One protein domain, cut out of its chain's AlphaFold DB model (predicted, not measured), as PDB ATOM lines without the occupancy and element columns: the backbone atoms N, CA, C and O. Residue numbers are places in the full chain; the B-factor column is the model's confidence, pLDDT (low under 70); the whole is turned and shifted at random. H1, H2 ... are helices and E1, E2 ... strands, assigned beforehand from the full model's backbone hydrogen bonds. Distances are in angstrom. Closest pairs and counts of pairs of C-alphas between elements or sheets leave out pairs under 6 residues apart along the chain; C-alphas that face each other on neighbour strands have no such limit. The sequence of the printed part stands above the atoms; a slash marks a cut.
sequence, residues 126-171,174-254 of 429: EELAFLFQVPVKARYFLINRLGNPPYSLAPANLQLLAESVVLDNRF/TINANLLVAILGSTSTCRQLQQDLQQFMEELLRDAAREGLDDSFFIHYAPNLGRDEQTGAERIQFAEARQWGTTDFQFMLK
ATOM      1  N   GLU A 126      22.801  16.708  -2.278       96.38
ATOM      2  CA  GLU A 126      21.582  17.516  -2.345       96.38
ATOM      3  C   GLU A 126      21.857  18.865  -3.019       96.38
ATOM      4  O   GLU A 126      21.090  19.310  -3.870       96.38
ATOM      5  N   GLU A 127      23.007  19.479  -2.717       96.81
ATOM      6  CA  GLU A 127      23.429  20.725  -3.361       96.81
ATOM      7  C   GLU A 127      23.656  20.520  -4.864       96.81
ATOM      8  O   GLU A 127      23.190  21.312  -5.680       96.81
ATOM      9  N   LEU A 128      24.311  19.419  -5.247       95.19
ATOM     10  CA  LEU A 128      24.503  19.066  -6.656       95.19
ATOM     11  C   LEU A 128      23.186  18.773  -7.376       95.19
ATOM     12  O   LEU A 128      23.031  19.155  -8.535       95.19
ATOM     13  N   ALA A 129      22.244  18.109  -6.705       96.56
ATOM     14  CA  ALA A 129      20.925  17.835  -7.261       96.56
ATOM     15  C   ALA A 129      20.143  19.129  -7.535       96.56
ATOM     16  O   ALA A 129      19.451  19.216  -8.551       96.56
ATOM     17  N   PHE A 130      20.286  20.146  -6.680       97.94
ATOM     18  CA  PHE A 130      19.704  21.464  -6.915       97.94
ATOM     19  C   PHE A 130      20.384  22.184  -8.089       97.94
ATOM     20  O   PHE A 130      19.708  22.609  -9.028       97.94
ATOM     21  N   LEU A 131      21.724  22.258  -8.099       96.81
ATOM     22  CA  LEU A 131      22.485  22.912  -9.175       96.81
ATOM     23  C   LEU A 131      22.191  22.310 -10.553       96.81
ATOM     24  O   LEU A 131      22.071  23.043 -11.532       96.81
ATOM     25  N   PHE A 132      21.990  20.992 -10.632       95.44
ATOM     26  CA  PHE A 132      21.652  20.306 -11.881       95.44
ATOM     27  C   PHE A 132      20.339  20.799 -12.515       95.44
ATOM     28  O   PHE A 132      20.173  20.748 -13.735       95.44
ATOM     29  N   GLN A 133      19.406  21.313 -11.711       96.81
ATOM     30  CA  GLN A 133      18.120  21.827 -12.188       96.81
ATOM     31  C   GLN A 133      18.204  23.283 -12.666       96.81
ATOM     32  O   GLN A 133      17.381  23.709 -13.483       96.81
ATOM     33  N   VAL A 134      19.194  24.049 -12.196       97.69
ATOM     34  CA  VAL A 134      19.313  25.491 -12.472       97.69
ATOM     35  C   VAL A 134      19.360  25.804 -13.973       97.69
ATOM     36  O   VAL A 134      18.570  26.647 -14.404       97.69
ATOM     37  N   PRO A 135      20.157  25.118 -14.821       96.88
ATOM     38  CA  PRO A 135      20.166  25.397 -16.258       96.88
ATOM     39  C   PRO A 135      18.799  25.202 -16.931       96.88
ATOM     40  O   PRO A 135      18.453  25.925 -17.864       96.88
ATOM     41  N   VAL A 136      18.000  24.231 -16.472       96.81
ATOM     42  CA  VAL A 136      16.650  23.992 -17.007       96.81
ATOM     43  C   VAL A 136      15.724  25.149 -16.635       96.81
ATOM     44  O   VAL A 136      15.063  25.702 -17.516       96.81
ATOM     45  N   LYS A 137      15.730  25.558 -15.357       97.94
ATOM     46  CA  LYS A 137      14.961  26.714 -14.868       97.94
ATOM     47  C   LYS A 137      15.357  27.998 -15.610       97.94
ATOM     48  O   LYS A 137      14.483  28.728 -16.068       97.94
ATOM     49  N   ALA A 138      16.656  28.225 -15.807       98.12
ATOM     50  CA  ALA A 138      17.194  29.398 -16.495       98.12
ATOM     51  C   ALA A 138      16.750  29.479 -17.961       98.12
ATOM     52  O   ALA A 138      16.311  30.536 -18.414       98.12
ATOM     53  N   ARG A 139      16.798  28.364 -18.706       97.81
ATOM     54  CA  ARG A 139      16.313  28.335 -20.096       97.81
ATOM     55  C   ARG A 139      14.824  28.645 -20.180       97.81
ATOM     56  O   ARG A 139      14.423  29.447 -21.018       97.81
ATOM     57  N   TYR A 140      14.016  28.044 -19.307       97.31
ATOM     58  CA  TYR A 140      12.578  28.312 -19.263       97.31
ATOM     59  C   TYR A 140      12.286  29.787 -18.956       97.31
ATOM     60  O   TYR A 140      11.511  30.424 -19.672       97.31
ATOM     61  N   PHE A 141      12.957  30.338 -17.940       97.94
ATOM     62  CA  PHE A 141      12.864  31.748 -17.578       97.94
ATOM     63  C   PHE A 141      13.200  32.656 -18.765       97.94
ATOM     64  O   PHE A 141      12.390  33.506 -19.123       97.94
ATOM     65  N   LEU A 142      14.345  32.443 -19.421       97.69
ATOM     66  CA  LEU A 142      14.798  33.276 -20.535       97.69
ATOM     67  C   LEU A 142      13.870  33.206 -21.746       97.69
ATOM     68  O   LEU A 142      13.530  34.248 -22.297       97.69
ATOM     69  N   ILE A 143      13.430  32.008 -22.144       96.50
ATOM     70  CA  ILE A 143      12.502  31.843 -23.274       96.50
ATOM     71  C   ILE A 143      11.211  32.615 -23.004       96.50
ATOM     72  O   ILE A 143      10.757  33.374 -23.859       96.50
ATOM     73  N   ASN A 144      10.638  32.467 -21.807       95.69
ATOM     74  CA  ASN A 144       9.427  33.192 -21.449       95.69
ATOM     75  C   ASN A 144       9.686  34.703 -21.375       95.69
ATOM     76  O   ASN A 144       8.923  35.499 -21.917       95.69
ATOM     77  N   ARG A 145      10.775  35.122 -20.727       96.56
ATOM     78  CA  ARG A 145      11.018  36.535 -20.454       96.56
ATOM     79  C   ARG A 145      11.349  37.326 -21.715       96.56
ATOM     80  O   ARG A 145      10.741  38.368 -21.941       96.56
ATOM     81  N   LEU A 146      12.250  36.815 -22.552       96.25
ATOM     82  CA  LEU A 146      12.705  37.479 -23.775       96.25
ATOM     83  C   LEU A 146      11.620  37.558 -24.863       96.25
ATOM     84  O   LEU A 146      11.675  38.446 -25.711       96.25
ATOM     85  N   GLY A 147      10.629  36.661 -24.846       94.62
ATOM     86  CA  GLY A 147       9.494  36.694 -25.776       94.62
ATOM     87  C   GLY A 147       8.411  37.721 -25.427       94.62
ATOM     88  O   GLY A 147       7.535  37.983 -26.247       94.62
ATOM     89  N   ASN A 148       8.455  38.311 -24.231       95.12
ATOM     90  CA  ASN A 148       7.454  39.255 -23.735       95.12
ATOM     91  C   ASN A 148       8.014  40.689 -23.643       95.12
ATOM     92  O   ASN A 148       9.237  40.879 -23.636       95.12
ATOM     93  N   PRO A 149       7.150  41.720 -23.534       92.81
ATOM     94  CA  PRO A 149       7.598  43.073 -23.229       92.81
ATOM     95  C   PRO A 149       8.464  43.121 -21.952       92.81
ATOM     96  O   PRO A 149       8.133  42.458 -20.960       92.81
ATOM     97  N   PRO A 150       9.556  43.912 -21.940       93.06
ATOM     98  CA  PRO A 150       9.931  44.921 -22.937       93.06
ATOM     99  C   PRO A 150      10.825  44.420 -24.089       93.06
ATOM    100  O   PRO A 150      11.167  45.222 -24.952       93.06
ATOM    101  N   TYR A 151      11.214  43.140 -24.128       94.75
ATOM    102  CA  TYR A 151      12.176  42.629 -25.118       94.75
ATOM    103  C   TYR A 151      11.524  42.237 -26.444       94.75
ATOM    104  O   TYR A 151      12.036  42.590 -27.505       94.75
ATOM    105  N   SER A 152      10.399  41.516 -26.378       93.31
ATOM    106  CA  SER A 152       9.596  41.098 -27.538       93.31
ATOM    107  C   SER A 152      10.418  40.470 -28.680       93.31
ATOM    108  O   SER A 152      10.163  40.736 -29.858       93.31
ATOM    109  N   LEU A 153      11.425  39.649 -28.350       93.69
ATOM    110  CA  LEU A 153      12.263  38.982 -29.349       93.69
ATOM    111  C   LEU A 153      11.462  37.921 -30.119       93.69
ATOM    112  O   LEU A 153      10.557  37.277 -29.583       93.69
ATOM    113  N   ALA A 154      11.818  37.714 -31.390       92.06
ATOM    114  CA  ALA A 154      11.103  36.792 -32.270       92.06
ATOM    115  C   ALA A 154      11.131  35.341 -31.732       92.06
ATOM    116  O   ALA A 154      12.223  34.822 -31.471       92.06
ATOM    117  N   PRO A 155       9.978  34.636 -31.660       88.38
ATOM    118  CA  PRO A 155       9.895  33.281 -31.104       88.38
ATOM    119  C   PRO A 155      10.862  32.271 -31.728       88.38
ATOM    120  O   PRO A 155      11.388  31.411 -31.026       88.38
ATOM    121  N   ALA A 156      11.140  32.409 -33.030       88.69
ATOM    122  CA  ALA A 156      12.040  31.526 -33.771       88.69
ATOM    123  C   ALA A 156      13.482  31.506 -33.225       88.69
ATOM    124  O   ALA A 156      14.191  30.526 -33.436       88.69
ATOM    125  N   ASN A 157      13.907  32.552 -32.507       89.25
ATOM    126  CA  ASN A 157      15.281  32.689 -32.016       89.25
ATOM    127  C   ASN A 157      15.425  32.386 -30.517       89.25
ATOM    128  O   ASN A 157      16.541  32.186 -30.046       89.25
ATOM    129  N   LEU A 158      14.326  32.343 -29.753       93.06
ATOM    130  CA  LEU A 158      14.372  32.305 -28.283       93.06
ATOM    131  C   LEU A 158      15.077  31.063 -27.736       93.06
ATOM    132  O   LEU A 158      15.886  31.171 -26.817       93.06
ATOM    133  N   GLN A 159      14.788  29.894 -28.308       92.75
ATOM    134  CA  GLN A 159      15.385  28.643 -27.850       92.75
ATOM    135  C   GLN A 159      16.898  28.626 -28.090       92.75
ATOM    136  O   GLN A 159      17.655  28.332 -27.168       92.75
ATOM    137  N   LEU A 160      17.331  29.006 -29.295       90.25
ATOM    138  CA  LEU A 160      18.749  29.074 -29.639       90.25
ATOM    139  C   LEU A 160      19.490  30.065 -28.732       90.25
ATOM    140  O   LEU A 160      20.542  29.734 -28.197       90.25
ATOM    141  N   LEU A 161      18.912  31.248 -28.499       91.25
ATOM    142  CA  LEU A 161      19.495  32.246 -27.600       91.25
ATOM    143  C   LEU A 161      19.638  31.708 -26.175       91.25
ATOM    144  O   LEU A 161      20.712  31.828 -25.591       91.25
ATOM    145  N   ALA A 162      18.594  31.079 -25.629       93.25
ATOM    146  CA  ALA A 162      18.631  30.495 -24.291       93.25
ATOM    147  C   ALA A 162      19.682  29.373 -24.172       93.25
ATOM    148  O   ALA A 162      20.371  29.280 -23.158       93.25
ATOM    149  N   GLU A 163      19.839  28.535 -25.198       89.75
ATOM    150  CA  GLU A 163      20.859  27.478 -25.238       89.75
ATOM    151  C   GLU A 163      22.293  28.023 -25.334       89.75
ATOM    152  O   GLU A 163      23.221  27.424 -24.783       89.75
ATOM    153  N   SER A 164      22.482  29.162 -26.004       87.62
ATOM    154  CA  SER A 164      23.783  29.826 -26.106       87.62
ATOM    155  C   SER A 164      24.218  30.473 -24.790       87.62
ATOM    156  O   SER A 164      25.386  30.365 -24.422       87.62
ATOM    157  N   VAL A 165      23.294  31.123 -24.076       92.06
ATOM    158  CA  VAL A 165      23.613  31.971 -22.910       92.06
ATOM    159  C   VAL A 165      23.592  31.206 -21.588       92.06
ATOM    160  O   VAL A 165      24.263  31.602 -20.638       92.06
ATOM    161  N   VAL A 166      22.834  30.108 -21.499       95.00
ATOM    162  CA  VAL A 166      22.795  29.269 -20.296       95.00
ATOM    163  C   VAL A 166      23.911  28.236 -20.358       95.00
ATOM    164  O   VAL A 166      23.871  27.292 -21.150       95.00
ATOM    165  N   LEU A 167      24.892  28.385 -19.473       91.56
ATOM    166  CA  LEU A 167      26.003  27.457 -19.334       91.56
ATOM    167  C   LEU A 167      25.637  26.389 -18.298       91.56
ATOM    168  O   LEU A 167      25.354  26.678 -17.136       91.56
ATOM    169  N   ASP A 168      25.668  25.134 -18.735       89.44
ATOM    170  CA  ASP A 168      25.362  23.919 -17.977       89.44
ATOM    171  C   ASP A 168      26.525  23.448 -17.086       89.44
ATOM    172  O   ASP A 168      26.752  22.252 -16.903       89.44
ATOM    173  N   ASN A 169      27.257  24.411 -16.531       89.88
ATOM    174  CA  ASN A 169      28.299  24.199 -15.534       89.88
ATOM    175  C   ASN A 169      27.707  23.442 -14.332       89.88
ATOM    176  O   ASN A 169      26.612  23.756 -13.863       89.88
ATOM    177  N   ARG A 170      28.409  22.413 -13.854       90.00
ATOM    178  CA  ARG A 170      27.915  21.488 -12.825       90.00
ATOM    179  C   ARG A 170      27.892  22.098 -11.421       90.00
ATOM    180  O   ARG A 170      27.021  21.758 -10.625       90.00
ATOM    181  N   PHE A 171      28.872  22.934 -11.110       91.25
ATOM    182  CA  PHE A 171      29.127  23.526  -9.797       91.25
ATOM    183  C   PHE A 171      28.892  25.039  -9.780       91.25
ATOM    184  O   PHE A 171      28.704  25.614  -8.709       91.25
ATOM    185  N   THR A 174      25.577  29.039 -14.924       95.44
ATOM    186  CA  THR A 174      25.823  30.435 -15.305       95.44
ATOM    187  C   THR A 174      24.848  30.880 -16.385       95.44
ATOM    188  O   THR A 174      24.566  30.127 -17.316       95.44
ATOM    189  N   ILE A 175      24.379  32.122 -16.300       96.81
ATOM    190  CA  ILE A 175      23.822  32.846 -17.443       96.81
ATOM    191  C   ILE A 175      24.878  33.859 -17.897       96.81
ATOM    192  O   ILE A 175      25.156  34.810 -17.172       96.81
ATOM    193  N   ASN A 176      25.465  33.635 -19.076       93.88
ATOM    194  CA  ASN A 176      26.369  34.572 -19.744       93.88
ATOM    195  C   ASN A 176      25.556  35.427 -20.726       93.88
ATOM    196  O   ASN A 176      25.144  34.978 -21.794       93.88
ATOM    197  N   ALA A 177      25.290  36.669 -20.342       93.06
ATOM    198  CA  ALA A 177      24.421  37.590 -21.056       93.06
ATOM    199  C   ALA A 177      25.142  38.413 -22.137       93.06
ATOM    200  O   ALA A 177      24.496  39.274 -22.734       93.06
ATOM    201  N   ASN A 178      26.428  38.162 -22.435       88.75
ATOM    202  CA  ASN A 178      27.191  38.940 -23.427       88.75
ATOM    203  C   ASN A 178      26.465  38.998 -24.779       88.75
ATOM    204  O   ASN A 178      26.248  40.077 -25.331       88.75
ATOM    205  N   LEU A 179      26.007  37.842 -25.273       87.81
ATOM    206  CA  LEU A 179      25.262  37.760 -26.530       87.81
ATOM    207  C   LEU A 179      23.940  38.542 -26.477       87.81
ATOM    208  O   LEU A 179      23.590  39.222 -27.439       87.81
ATOM    209  N   LEU A 180      23.202  38.471 -25.364       91.56
ATOM    210  CA  LEU A 180      21.926  39.183 -25.223       91.56
ATOM    211  C   LEU A 180      22.136  40.691 -25.205       91.56
ATOM    212  O   LEU A 180      21.430  41.416 -25.894       91.56
ATOM    213  N   VAL A 181      23.126  41.159 -24.453       89.62
ATOM    214  CA  VAL A 181      23.487  42.572 -24.385       89.62
ATOM    215  C   VAL A 181      23.889  43.100 -25.765       89.62
ATOM    216  O   VAL A 181      23.411  44.159 -26.169       89.62
ATOM    217  N   ALA A 182      24.687  42.338 -26.520       84.75
ATOM    218  CA  ALA A 182      25.071  42.695 -27.884       84.75
ATOM    219  C   ALA A 182      23.863  42.806 -28.836       84.75
ATOM    220  O   ALA A 182      23.832  43.690 -29.688       84.75
ATOM    221  N   ILE A 183      22.856  41.939 -28.678       88.62
ATOM    222  CA  ILE A 183      21.620  41.967 -29.480       88.62
ATOM    223  C   ILE A 183      20.710  43.134 -29.080       88.62
ATOM    224  O   ILE A 183      20.116  43.774 -29.945       88.62
ATOM    225  N   LEU A 184      20.565  43.394 -27.779       89.81
ATOM    226  CA  LEU A 184      19.641  44.405 -27.263       89.81
ATOM    227  C   LEU A 184      20.159  45.829 -27.494       89.81
ATOM    228  O   LEU A 184      19.351  46.726 -27.731       89.81
ATOM    229  N   GLY A 185      21.478  46.043 -27.411       83.19
ATOM    230  CA  GLY A 185      22.191  47.257 -27.834       83.19
ATOM    231  C   GLY A 185      21.858  48.563 -27.095       83.19
ATOM    232  O   GLY A 185      22.572  49.549 -27.249       83.19
ATOM    233  N   SER A 186      20.798  48.597 -26.286       90.38
ATOM    234  CA  SER A 186      20.357  49.762 -25.517       90.38
ATOM    235  C   SER A 186      20.717  49.607 -24.046       90.38
ATOM    236  O   SER A 186      20.304  48.640 -23.407       90.38
ATOM    237  N   THR A 187      21.394  50.605 -23.471       91.50
ATOM    238  CA  THR A 187      21.739  50.646 -22.040       91.50
ATOM    239  C   THR A 187      20.521  50.435 -21.138       91.50
ATOM    240  O   THR A 187      20.608  49.683 -20.171       91.50
ATOM    241  N   SER A 188      19.367  51.040 -21.453       93.12
ATOM    242  CA  SER A 188      18.154  50.884 -20.634       93.12
ATOM    243  C   SER A 188      17.613  49.454 -20.674       93.12
ATOM    244  O   SER A 188      17.258  48.894 -19.639       93.12
ATOM    245  N   THR A 189      17.610  48.831 -21.854       93.31
ATOM    246  CA  THR A 189      17.138  47.455 -22.041       93.31
ATOM    247  C   THR A 189      18.107  46.441 -21.430       93.31
ATOM    248  O   THR A 189      17.672  45.476 -20.806       93.31
ATOM    249  N   CYS A 190      19.417  46.677 -21.545       94.25
ATOM    250  CA  CYS A 190      20.449  45.868 -20.898       94.25
ATOM    251  C   CYS A 190      20.362  45.966 -19.371       94.25
ATOM    252  O   CYS A 190      20.411  44.943 -18.694       94.25
ATOM    253  N   ARG A 191      20.134  47.168 -18.825       95.88
ATOM    254  CA  ARG A 191      19.911  47.361 -17.388       95.88
ATOM    255  C   ARG A 191      18.665  46.628 -16.900       95.88
ATOM    256  O   ARG A 191      18.719  45.974 -15.864       95.88
ATOM    257  N   GLN A 192      17.575  46.668 -17.667       96.56
ATOM    258  CA  GLN A 192      16.383  45.884 -17.347       96.56
ATOM    259  C   GLN A 192      16.675  44.376 -17.373       96.56
ATOM    260  O   GLN A 192      16.254  43.661 -16.473       96.56
ATOM    261  N   LEU A 193      17.428  43.881 -18.367       97.25
ATOM    262  CA  LEU A 193      17.844  42.470 -18.420       97.25
ATOM    263  C   LEU A 193      18.657  42.073 -17.189       97.25
ATOM    264  O   LEU A 193      18.406  41.026 -16.605       97.25
ATOM    265  N   GLN A 194      19.597  42.915 -16.771       97.44
ATOM    266  CA  GLN A 194      20.398  42.687 -15.571       97.44
ATOM    267  C   GLN A 194      19.540  42.596 -14.303       97.44
ATOM    268  O   GLN A 194      19.777  41.719 -13.477       97.44
ATOM    269  N   GLN A 195      18.520  43.449 -14.171       97.62
ATOM    270  CA  GLN A 195      17.562  43.394 -13.061       97.62
ATOM    271  C   GLN A 195      16.721  42.114 -13.092       97.62
ATOM    272  O   GLN A 195      16.579  41.446 -12.070       97.62
ATOM    273  N   ASP A 196      16.214  41.735 -14.265       98.25
ATOM    274  CA  ASP A 196      15.403  40.527 -14.434       98.25
ATOM    275  C   ASP A 196      16.223  39.259 -14.123       98.25
ATOM    276  O   ASP A 196      15.738  38.341 -13.459       98.25
ATOM    277  N   LEU A 197      17.489  39.215 -14.552       98.38
ATOM    278  CA  LEU A 197      18.421  38.128 -14.239       98.38
ATOM    279  C   LEU A 197      18.777  38.083 -12.753       98.38
ATOM    280  O   LEU A 197      18.799  37.000 -12.169       98.38
ATOM    281  N   GLN A 198      19.027  39.235 -12.129       98.00
ATOM    282  CA  GLN A 198      19.255  39.320 -10.689       98.00
ATOM    283  C   GLN A 198      18.059  38.756  -9.914       98.00
ATOM    284  O   GLN A 198      18.243  37.879  -9.069       98.00
ATOM    285  N   GLN A 199      16.841  39.193 -10.245       98.12
ATOM    286  CA  GLN A 199      15.627  38.716  -9.590       98.12
ATOM    287  C   GLN A 199      15.461  37.199  -9.750       98.12
ATOM    288  O   GLN A 199      15.158  36.509  -8.777       98.12
ATOM    289  N   PHE A 200      15.701  36.661 -10.949       98.56
ATOM    290  CA  PHE A 200      15.666  35.217 -11.182       98.56
ATOM    291  C   PHE A 200      16.669  34.464 -10.294       98.56
ATOM    292  O   PHE A 200      16.325  33.448  -9.689       98.56
ATOM    293  N   MET A 201      17.897  34.967 -10.156       98.19
ATOM    294  CA  MET A 201      18.902  34.347  -9.286       98.19
ATOM    295  C   MET A 201      18.503  34.401  -7.802       98.19
ATOM    296  O   MET A 201      18.700  33.432  -7.068       98.19
ATOM    297  N   GLU A 202      17.889  35.493  -7.352       97.50
ATOM    298  CA  GLU A 202      17.343  35.614  -5.994       97.50
ATOM    299  C   GLU A 202      16.152  34.665  -5.764       97.50
ATOM    300  O   GLU A 202      15.986  34.110  -4.675       97.50
ATOM    301  N   GLU A 203      15.329  34.421  -6.786       98.31
ATOM    302  CA  GLU A 203      14.280  33.396  -6.750       98.31
ATOM    303  C   GLU A 203      14.860  31.989  -6.597       98.31
ATOM    304  O   GLU A 203      14.340  31.221  -5.788       98.31
ATOM    305  N   LEU A 204      15.973  31.674  -7.269       98.38
ATOM    306  CA  LEU A 204      16.678  30.404  -7.073       98.38
ATOM    307  C   LEU A 204      17.197  30.239  -5.638       98.38
ATOM    308  O   LEU A 204      17.095  29.145  -5.087       98.38
ATOM    309  N   LEU A 205      17.699  31.303  -4.998       97.81
ATOM    310  CA  LEU A 205      18.079  31.248  -3.577       97.81
ATOM    311  C   LEU A 205      16.867  30.935  -2.686       97.81
ATOM    312  O   LEU A 205      16.957  30.108  -1.780       97.81
ATOM    313  N   ARG A 206      15.711  31.555  -2.963       97.69
ATOM    314  CA  ARG A 206      14.459  31.292  -2.231       97.69
ATOM    315  C   ARG A 206      13.909  29.886  -2.477       97.69
ATOM    316  O   ARG A 206      13.298  29.313  -1.579       97.69
ATOM    317  N   ASP A 207      14.077  29.346  -3.679       97.94
ATOM    318  CA  ASP A 207      13.735  27.959  -3.998       97.94
ATOM    319  C   ASP A 207      14.628  26.988  -3.215       97.94
ATOM    320  O   ASP A 207      14.108  26.077  -2.578       97.94
ATOM    321  N   ALA A 208      15.946  27.219  -3.197       97.88
ATOM    322  CA  ALA A 208      16.890  26.403  -2.434       97.88
ATOM    323  C   ALA A 208      16.545  26.387  -0.937       97.88
ATOM    324  O   ALA A 208      16.491  25.320  -0.330       97.88
ATOM    325  N   ALA A 209      16.229  27.551  -0.365       97.50
ATOM    326  CA  ALA A 209      15.736  27.679   1.006       97.50
ATOM    327  C   ALA A 209      14.481  26.820   1.262       97.50
ATOM    328  O   ALA A 209      14.412  26.054   2.219       97.50
ATOM    329  N   ARG A 210      13.497  26.854   0.350       97.38
ATOM    330  CA  ARG A 210      12.287  26.014   0.447       97.38
ATOM    331  C   ARG A 210      12.576  24.508   0.369       97.38
ATOM    332  O   ARG A 210      11.778  23.725   0.879       97.38
ATOM    333  N   GLU A 211      13.693  24.110  -0.232       97.19
ATOM    334  CA  GLU A 211      14.172  22.722  -0.299       97.19
ATOM    335  C   GLU A 211      15.099  22.340   0.878       97.19
ATOM    336  O   GLU A 211      15.661  21.245   0.892       97.19
ATOM    337  N   GLY A 212      15.251  23.206   1.890       97.19
ATOM    338  CA  GLY A 212      16.114  22.965   3.055       97.19
ATOM    339  C   GLY A 212      17.608  23.138   2.768       97.19
ATOM    340  O   GLY A 212      18.455  22.645   3.515       97.19
ATOM    341  N   LEU A 213      17.938  23.823   1.671       97.38
ATOM    342  CA  LEU A 213      19.291  24.208   1.270       97.38
ATOM    343  C   LEU A 213      19.546  25.693   1.565       97.38
ATOM    344  O   LEU A 213      20.274  26.373   0.834       97.38
ATOM    345  N   ASP A 214      18.944  26.205   2.641       92.94
ATOM    346  CA  ASP A 214      19.280  27.512   3.193       92.94
ATOM    347  C   ASP A 214      20.796  27.610   3.390       92.94
ATOM    348  O   ASP A 214      21.456  26.661   3.818       92.94
ATOM    349  N   ASP A 215      21.368  28.762   3.044       90.56
ATOM    350  CA  ASP A 215      22.806  29.017   3.155       90.56
ATOM    351  C   ASP A 215      23.735  28.073   2.365       90.56
ATOM    352  O   ASP A 215      24.953  28.122   2.546       90.56
ATOM    353  N   SER A 216      23.225  27.262   1.433       95.38
ATOM    354  CA  SER A 216      24.088  26.445   0.567       95.38
ATOM    355  C   SER A 216      24.715  27.225  -0.578       95.38
ATOM    356  O   SER A 216      25.796  26.848  -1.044       95.38
ATOM    357  N   PHE A 217      24.068  28.303  -1.018       96.44
ATOM    358  CA  PHE A 217      24.393  28.999  -2.260       96.44
ATOM    359  C   PHE A 217      24.558  30.507  -2.079       96.44
ATOM    360  O   PHE A 217      24.136  31.089  -1.080       96.44
ATOM    361  N   PHE A 218      25.187  31.130  -3.068       95.56
ATOM    362  CA  PHE A 218      25.254  32.572  -3.258       95.56
ATOM    363  C   PHE A 218      25.283  32.886  -4.757       95.56
ATOM    364  O   PHE A 218      25.461  31.990  -5.587       95.56
ATOM    365  N   ILE A 219      25.105  34.159  -5.097       96.69
ATOM    366  CA  ILE A 219      25.169  34.637  -6.476       96.69
ATOM    367  C   ILE A 219      26.497  35.362  -6.655       96.69
ATOM    368  O   ILE A 219      26.814  36.257  -5.871       96.69
ATOM    369  N   HIS A 220      27.254  34.960  -7.671       96.12
ATOM    370  CA  HIS A 220      28.454  35.656  -8.108       96.12
ATOM    371  C   HIS A 220      28.168  36.417  -9.405       96.12
ATOM    372  O   HIS A 220      27.600  35.862 -10.352       96.12
ATOM    373  N   TYR A 221      28.573  37.680  -9.439       95.69
ATOM    374  CA  TYR A 221      28.451  38.572 -10.584       95.69
ATOM    375  C   TYR A 221      29.840  38.874 -11.153       95.69
ATOM    376  O   TYR A 221      30.771  39.191 -10.405       95.69
ATOM    377  N   ALA A 222      29.987  38.826 -12.480       91.69
ATOM    378  CA  ALA A 222      31.212  39.270 -13.141       91.69
ATOM    379  C   ALA A 222      30.931  40.206 -14.341       91.69
ATOM    380  O   ALA A 222      30.154  39.852 -15.237       91.69
ATOM    381  N   PRO A 223      31.558  41.404 -14.375       91.06
ATOM    382  CA  PRO A 223      32.179  42.090 -13.229       91.06
ATOM    383  C   PRO A 223      31.159  42.417 -12.114       91.06
ATOM    384  O   PRO A 223      29.952  42.376 -12.344       91.06
ATOM    385  N   ASN A 224      31.640  42.746 -10.910       94.06
ATOM    386  CA  ASN A 224      30.832  43.215  -9.772       94.06
ATOM    387  C   ASN A 224      31.429  44.494  -9.161       94.06
ATOM    388  O   ASN A 224      32.566  44.856  -9.463       94.06
ATOM    389  N   LEU A 225      30.671  45.149  -8.279       93.56
ATOM    390  CA  LEU A 225      31.066  46.358  -7.541       93.56
ATOM    391  C   LEU A 225      31.397  46.068  -6.066       93.56
ATOM    392  O   LEU A 225      31.156  46.898  -5.191       93.56
ATOM    393  N   GLY A 226      31.910  44.873  -5.778       93.12
ATOM    394  CA  GLY A 226      32.205  44.425  -4.422       93.12
ATOM    395  C   GLY A 226      30.971  43.880  -3.717       93.12
ATOM    396  O   GLY A 226      30.035  43.398  -4.357       93.12
ATOM    397  N   ARG A 227      30.970  43.928  -2.383       91.88
ATOM    398  CA  ARG A 227      29.885  43.398  -1.550       91.88
ATOM    399  C   ARG A 227      29.148  44.498  -0.813       91.88
ATOM    400  O   ARG A 227      29.704  45.540  -0.476       91.88
ATOM    401  N   ASP A 228      27.880  44.247  -0.556       90.44
ATOM    402  CA  ASP A 228      27.082  45.039   0.356       90.44
ATOM    403  C   ASP A 228      27.439  44.689   1.805       90.44
ATOM    404  O   ASP A 228      27.419  43.522   2.189       90.44
ATOM    405  N   GLU A 229      27.795  45.689   2.609       86.06
ATOM    406  CA  GLU A 229      28.267  45.473   3.984       86.06
ATOM    407  C   GLU A 229      27.179  44.917   4.912       86.06
ATOM    408  O   GLU A 229      27.492  44.216   5.871       86.06
ATOM    409  N   GLN A 230      25.903  45.204   4.632       86.62
ATOM    410  CA  GLN A 230      24.786  44.794   5.485       86.62
ATOM    411  C   GLN A 230      24.339  43.363   5.179       86.62
ATOM    412  O   GLN A 230      24.073  42.577   6.086       86.62
ATOM    413  N   THR A 231      24.244  43.026   3.895       88.12
ATOM    414  CA  THR A 231      23.723  41.737   3.420       88.12
ATOM    415  C   THR A 231      24.826  40.729   3.100       88.12
ATOM    416  O   THR A 231      24.571  39.526   3.060       88.12
ATOM    417  N   GLY A 232      26.053  41.192   2.850       88.00
ATOM    418  CA  GLY A 232      27.171  40.379   2.371       88.00
ATOM    419  C   GLY A 232      27.039  39.913   0.916       88.00
ATOM    420  O   GLY A 232      27.901  39.162   0.450       88.00
ATOM    421  N   ALA A 233      25.982  40.326   0.207       92.12
ATOM    422  CA  ALA A 233      25.733  39.966  -1.185       92.12
ATOM    423  C   ALA A 233      26.629  40.767  -2.137       92.12
ATOM    424  O   ALA A 233      26.976  41.916  -1.859       92.12
ATOM    425  N   GLU A 234      27.001  40.176  -3.271       95.12
ATOM    426  CA  GLU A 234      27.719  40.911  -4.312       95.12
ATOM    427  C   GLU A 234      26.823  41.976  -4.954       95.12
ATOM    428  O   GLU A 234      25.617  41.793  -5.121       95.12
ATOM    429  N   ARG A 235      27.424  43.106  -5.325       95.06
ATOM    430  CA  ARG A 235      26.746  44.209  -6.000       95.06
ATOM    431  C   ARG A 235      26.911  44.079  -7.504       95.06
ATOM    432  O   ARG A 235      28.031  44.046  -8.015       95.06
ATOM    433  N   ILE A 236      25.792  44.070  -8.210       94.62
ATOM    434  CA  ILE A 236      25.775  44.120  -9.668       94.62
ATOM    435  C   ILE A 236      26.331  45.457 -10.180       94.62
ATOM    436  O   ILE A 236      26.064  46.521  -9.618       94.62
ATOM    437  N   GLN A 237      27.089  45.403 -11.271       93.25
ATOM    438  CA  GLN A 237      27.478  46.571 -12.050       93.25
ATOM    439  C   GLN A 237      26.464  46.743 -13.181       93.25
ATOM    440  O   GLN A 237      26.470  45.980 -14.139       93.25
ATOM    441  N   PHE A 238      25.564  47.718 -13.087       93.31
ATOM    442  CA  PHE A 238      24.581  47.936 -14.152       93.31
ATOM    443  C   PHE A 238      25.207  48.554 -15.408       93.31
ATOM    444  O   PHE A 238      26.222  49.245 -15.342       93.31
ATOM    445  N   ALA A 239      24.566  48.324 -16.554       91.81
ATOM    446  CA  ALA A 239      24.937  48.930 -17.822       91.81
ATOM    447  C   ALA A 239      24.842  50.464 -17.770       91.81
ATOM    448  O   ALA A 239      23.871  51.037 -17.261       91.81
ATOM    449  N   GLU A 240      25.827  51.115 -18.385       87.31
ATOM    450  CA  GLU A 240      25.952  52.565 -18.545       87.31
ATOM    451  C   GLU A 240      26.379  52.906 -19.986       87.31
ATOM    452  O   GLU A 240      26.560  52.024 -20.824       87.31
ATOM    453  N   ALA A 241      26.519  54.193 -20.322       77.12
ATOM    454  CA  ALA A 241      26.690  54.652 -21.708       77.12
ATOM    455  C   ALA A 241      27.910  54.067 -22.456       77.12
ATOM    456  O   ALA A 241      27.923  54.068 -23.684       77.12
ATOM    457  N   ARG A 242      28.946  53.607 -21.742       72.38
ATOM    458  CA  ARG A 242      30.209  53.111 -22.327       72.38
ATOM    459  C   ARG A 242      30.598  51.705 -21.874       72.38
ATOM    460  O   ARG A 242      31.661  51.230 -22.252       72.38
ATOM    461  N   GLN A 243      29.771  51.061 -21.057       82.38
ATOM    462  CA  GLN A 243      30.077  49.762 -20.471       82.38
ATOM    463  C   GLN A 243      28.798  48.975 -20.231       82.38
ATOM    464  O   GLN A 243      27.792  49.512 -19.767       82.38
ATOM    465  N   TRP A 244      28.846  47.680 -20.516       87.38
ATOM    466  CA  TRP A 244      27.695  46.810 -20.311       87.38
ATOM    467  C   TRP A 244      27.518  46.370 -18.860       87.38
ATOM    468  O   TRP A 244      26.418  45.977 -18.486       87.38
ATOM    469  N   GLY A 245      28.557  46.491 -18.032       90.50
ATOM    470  CA  GLY A 245      28.527  46.050 -16.641       90.50
ATOM    471  C   GLY A 245      28.498  44.523 -16.522       90.50
ATOM    472  O   GLY A 245      29.092  43.826 -17.341       90.50
ATOM    473  N   THR A 246      27.820  44.001 -15.502       93.69
ATOM    474  CA  THR A 246      27.690  42.569 -15.217       93.69
ATOM    475  C   THR A 246      26.993  41.846 -16.361       93.69
ATOM    476  O   THR A 246      25.829  42.116 -16.668       93.69
ATOM    477  N   THR A 247      27.678  40.874 -16.946       93.12
ATOM    478  CA  THR A 247      27.103  39.990 -17.963       93.12
ATOM    479  C   THR A 247      27.105  38.534 -17.530       93.12
ATOM    480  O   THR A 247      26.293  37.768 -18.037       93.12
ATOM    481  N   ASP A 248      27.920  38.158 -16.548       93.94
ATOM    482  CA  ASP A 248      27.938  36.813 -15.990       93.94
ATOM    483  C   ASP A 248      27.212  36.757 -14.651       93.94
ATOM    484  O   ASP A 248      27.562  37.452 -13.697       93.94
ATOM    485  N   PHE A 249      26.210  35.883 -14.592       97.44
ATOM    486  CA  PHE A 249      25.412  35.603 -13.406       97.44
ATOM    487  C   PHE A 249      25.614  34.137 -13.053       97.44
ATOM    488  O   PHE A 249      25.118  33.259 -13.764       97.44
ATOM    489  N   GLN A 250      26.352  33.861 -11.983       96.62
ATOM    490  CA  GLN A 250      26.706  32.502 -11.582       96.62
ATOM    491  C   GLN A 250      26.020  32.143 -10.269       96.62
ATOM    492  O   GLN A 250      26.110  32.873  -9.284       96.62
ATOM    493  N   PHE A 251      25.356  30.992 -10.243       97.25
ATOM    494  CA  PHE A 251      24.751  30.447  -9.035       97.25
ATOM    495  C   PHE A 251      25.711  29.425  -8.424       97.25
ATOM    496  O   PHE A 251      25.923  28.353  -8.990       97.25
ATOM    497  N   MET A 252      26.346  29.774  -7.307       95.00
ATOM    498  CA  MET A 252      27.521  29.064  -6.794       95.00
ATOM    499  C   MET A 252      27.322  28.560  -5.367       95.00
ATOM    500  O   MET A 252      26.530  29.091  -4.590       95.00
ATOM    501  N   LEU A 253      28.090  27.538  -4.992       94.94
ATOM    502  CA  LEU A 253      28.140  27.004  -3.630       94.94
ATOM    503  C   LEU A 253      28.749  28.023  -2.659       94.94
ATOM    504  O   LEU A 253      29.880  28.457  -2.837       94.94
ATOM    505  N   LYS A 254      28.058  28.368  -1.571       91.88
ATOM    506  CA  LYS A 254      28.544  29.293  -0.530       91.88
ATOM    507  C   LYS A 254      29.942  28.927  -0.008       91.88
ATOM    508  O   LYS A 254      30.169  27.839   0.504       91.88
TER     509      LYS A 254
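AT A GLANCE: This is residues 126 to 171 and 174 to 254 of the 429 residues of the protein "Glucosylglycerol 3-phosphatase" of Oceanospirillaceae bacterium (UniProt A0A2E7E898). A small three-stranded sheet, E1, E5 and E2, is covered by two long helices, H4 and H1, which run side by side along its strands in opposite ways. The short helices H2 and H3 gather at the end of the body where H1 ends, and the small hairpin of E3 and E4 sits beyond strand E2. The printed part has 127 residues, with four named helices and five named strands in the order H1 H2 E1 H3 H4 E2 E3 E4 E5; the class is mixed, helices and strands. Both sheets, E1 - E5 - E2 and E3 - E4, are antiparallel. The whole is compact, with a radius of gyration of the C-alphas of 14.4 A and spans of 38 by 33 by 22 A.

IN THESE COORDINATES: The larger sheet holds E1, residues 174 to 176, E5, residues 248 to 253, 15.8 A long, and E2, residues 217 to 222, 16.4 A. H4, residues 187 to 210, is 34.7 A long. H1, residues 126 to 146, is 30.6 A long and begins at C-alpha 126 (21.582, 17.516, -2.345). H2 is residues 155 to 165 and H3 residues 178 to 184. E3 is residues 224 to 227 and E4 residues 234 to 236. E5 ends at C-alpha 253 (28.140, 27.004, -3.630).

HOW THE PARTS SIT: E5 is the inner strand; N 220 and O 250 of E2 and E5 are 2.9 A apart, within hydrogen-bond range, as are N 175 and O 249 of E1 and E5, 2.9 A. H4 is on the sheet at a height over the sheet of 9.9 A, over E5 and E2; the closest C-alphas of H4 and E2 are those of Leu 205 and Phe 217, 6.8 A. E1, H3 H4 and E2 form a split strand-helix-strand unit, two strands running the same way with E5 between them, and its crossover is right-handed. H1 and H4 only just touch, with 3 pairs of C-alphas within 8 A, the closest being Phe 130 and Ala 208, 7.2 A. H2 touches H1, closest at the C-alphas of Arg 139 and Ala 162, 5.3 A, and H3, at Val 165 and Leu 179, 7.0 A. In the hairpin of E3 and E4, N 235 and O 226 are 2.8 A apart, within hydrogen-bond range. Every O i to N i+4 pair is within hydrogen-bond range in H3 and H4, against 13 of 17 in H1 and 5 of 7 in H2.

THE WHOLE: The two C-alphas farthest apart are those of Ala 156 and Glu 229, 43.4 A. Residues 172 to 173 are not printed, and C-alphas 171 and 174 are 9.4 A apart across the cut. Of the links that are printed whole, E4 to E5, 11 residues, is long. The mean pLDDT of the printed part is 93.5, and no printed residue is under 70.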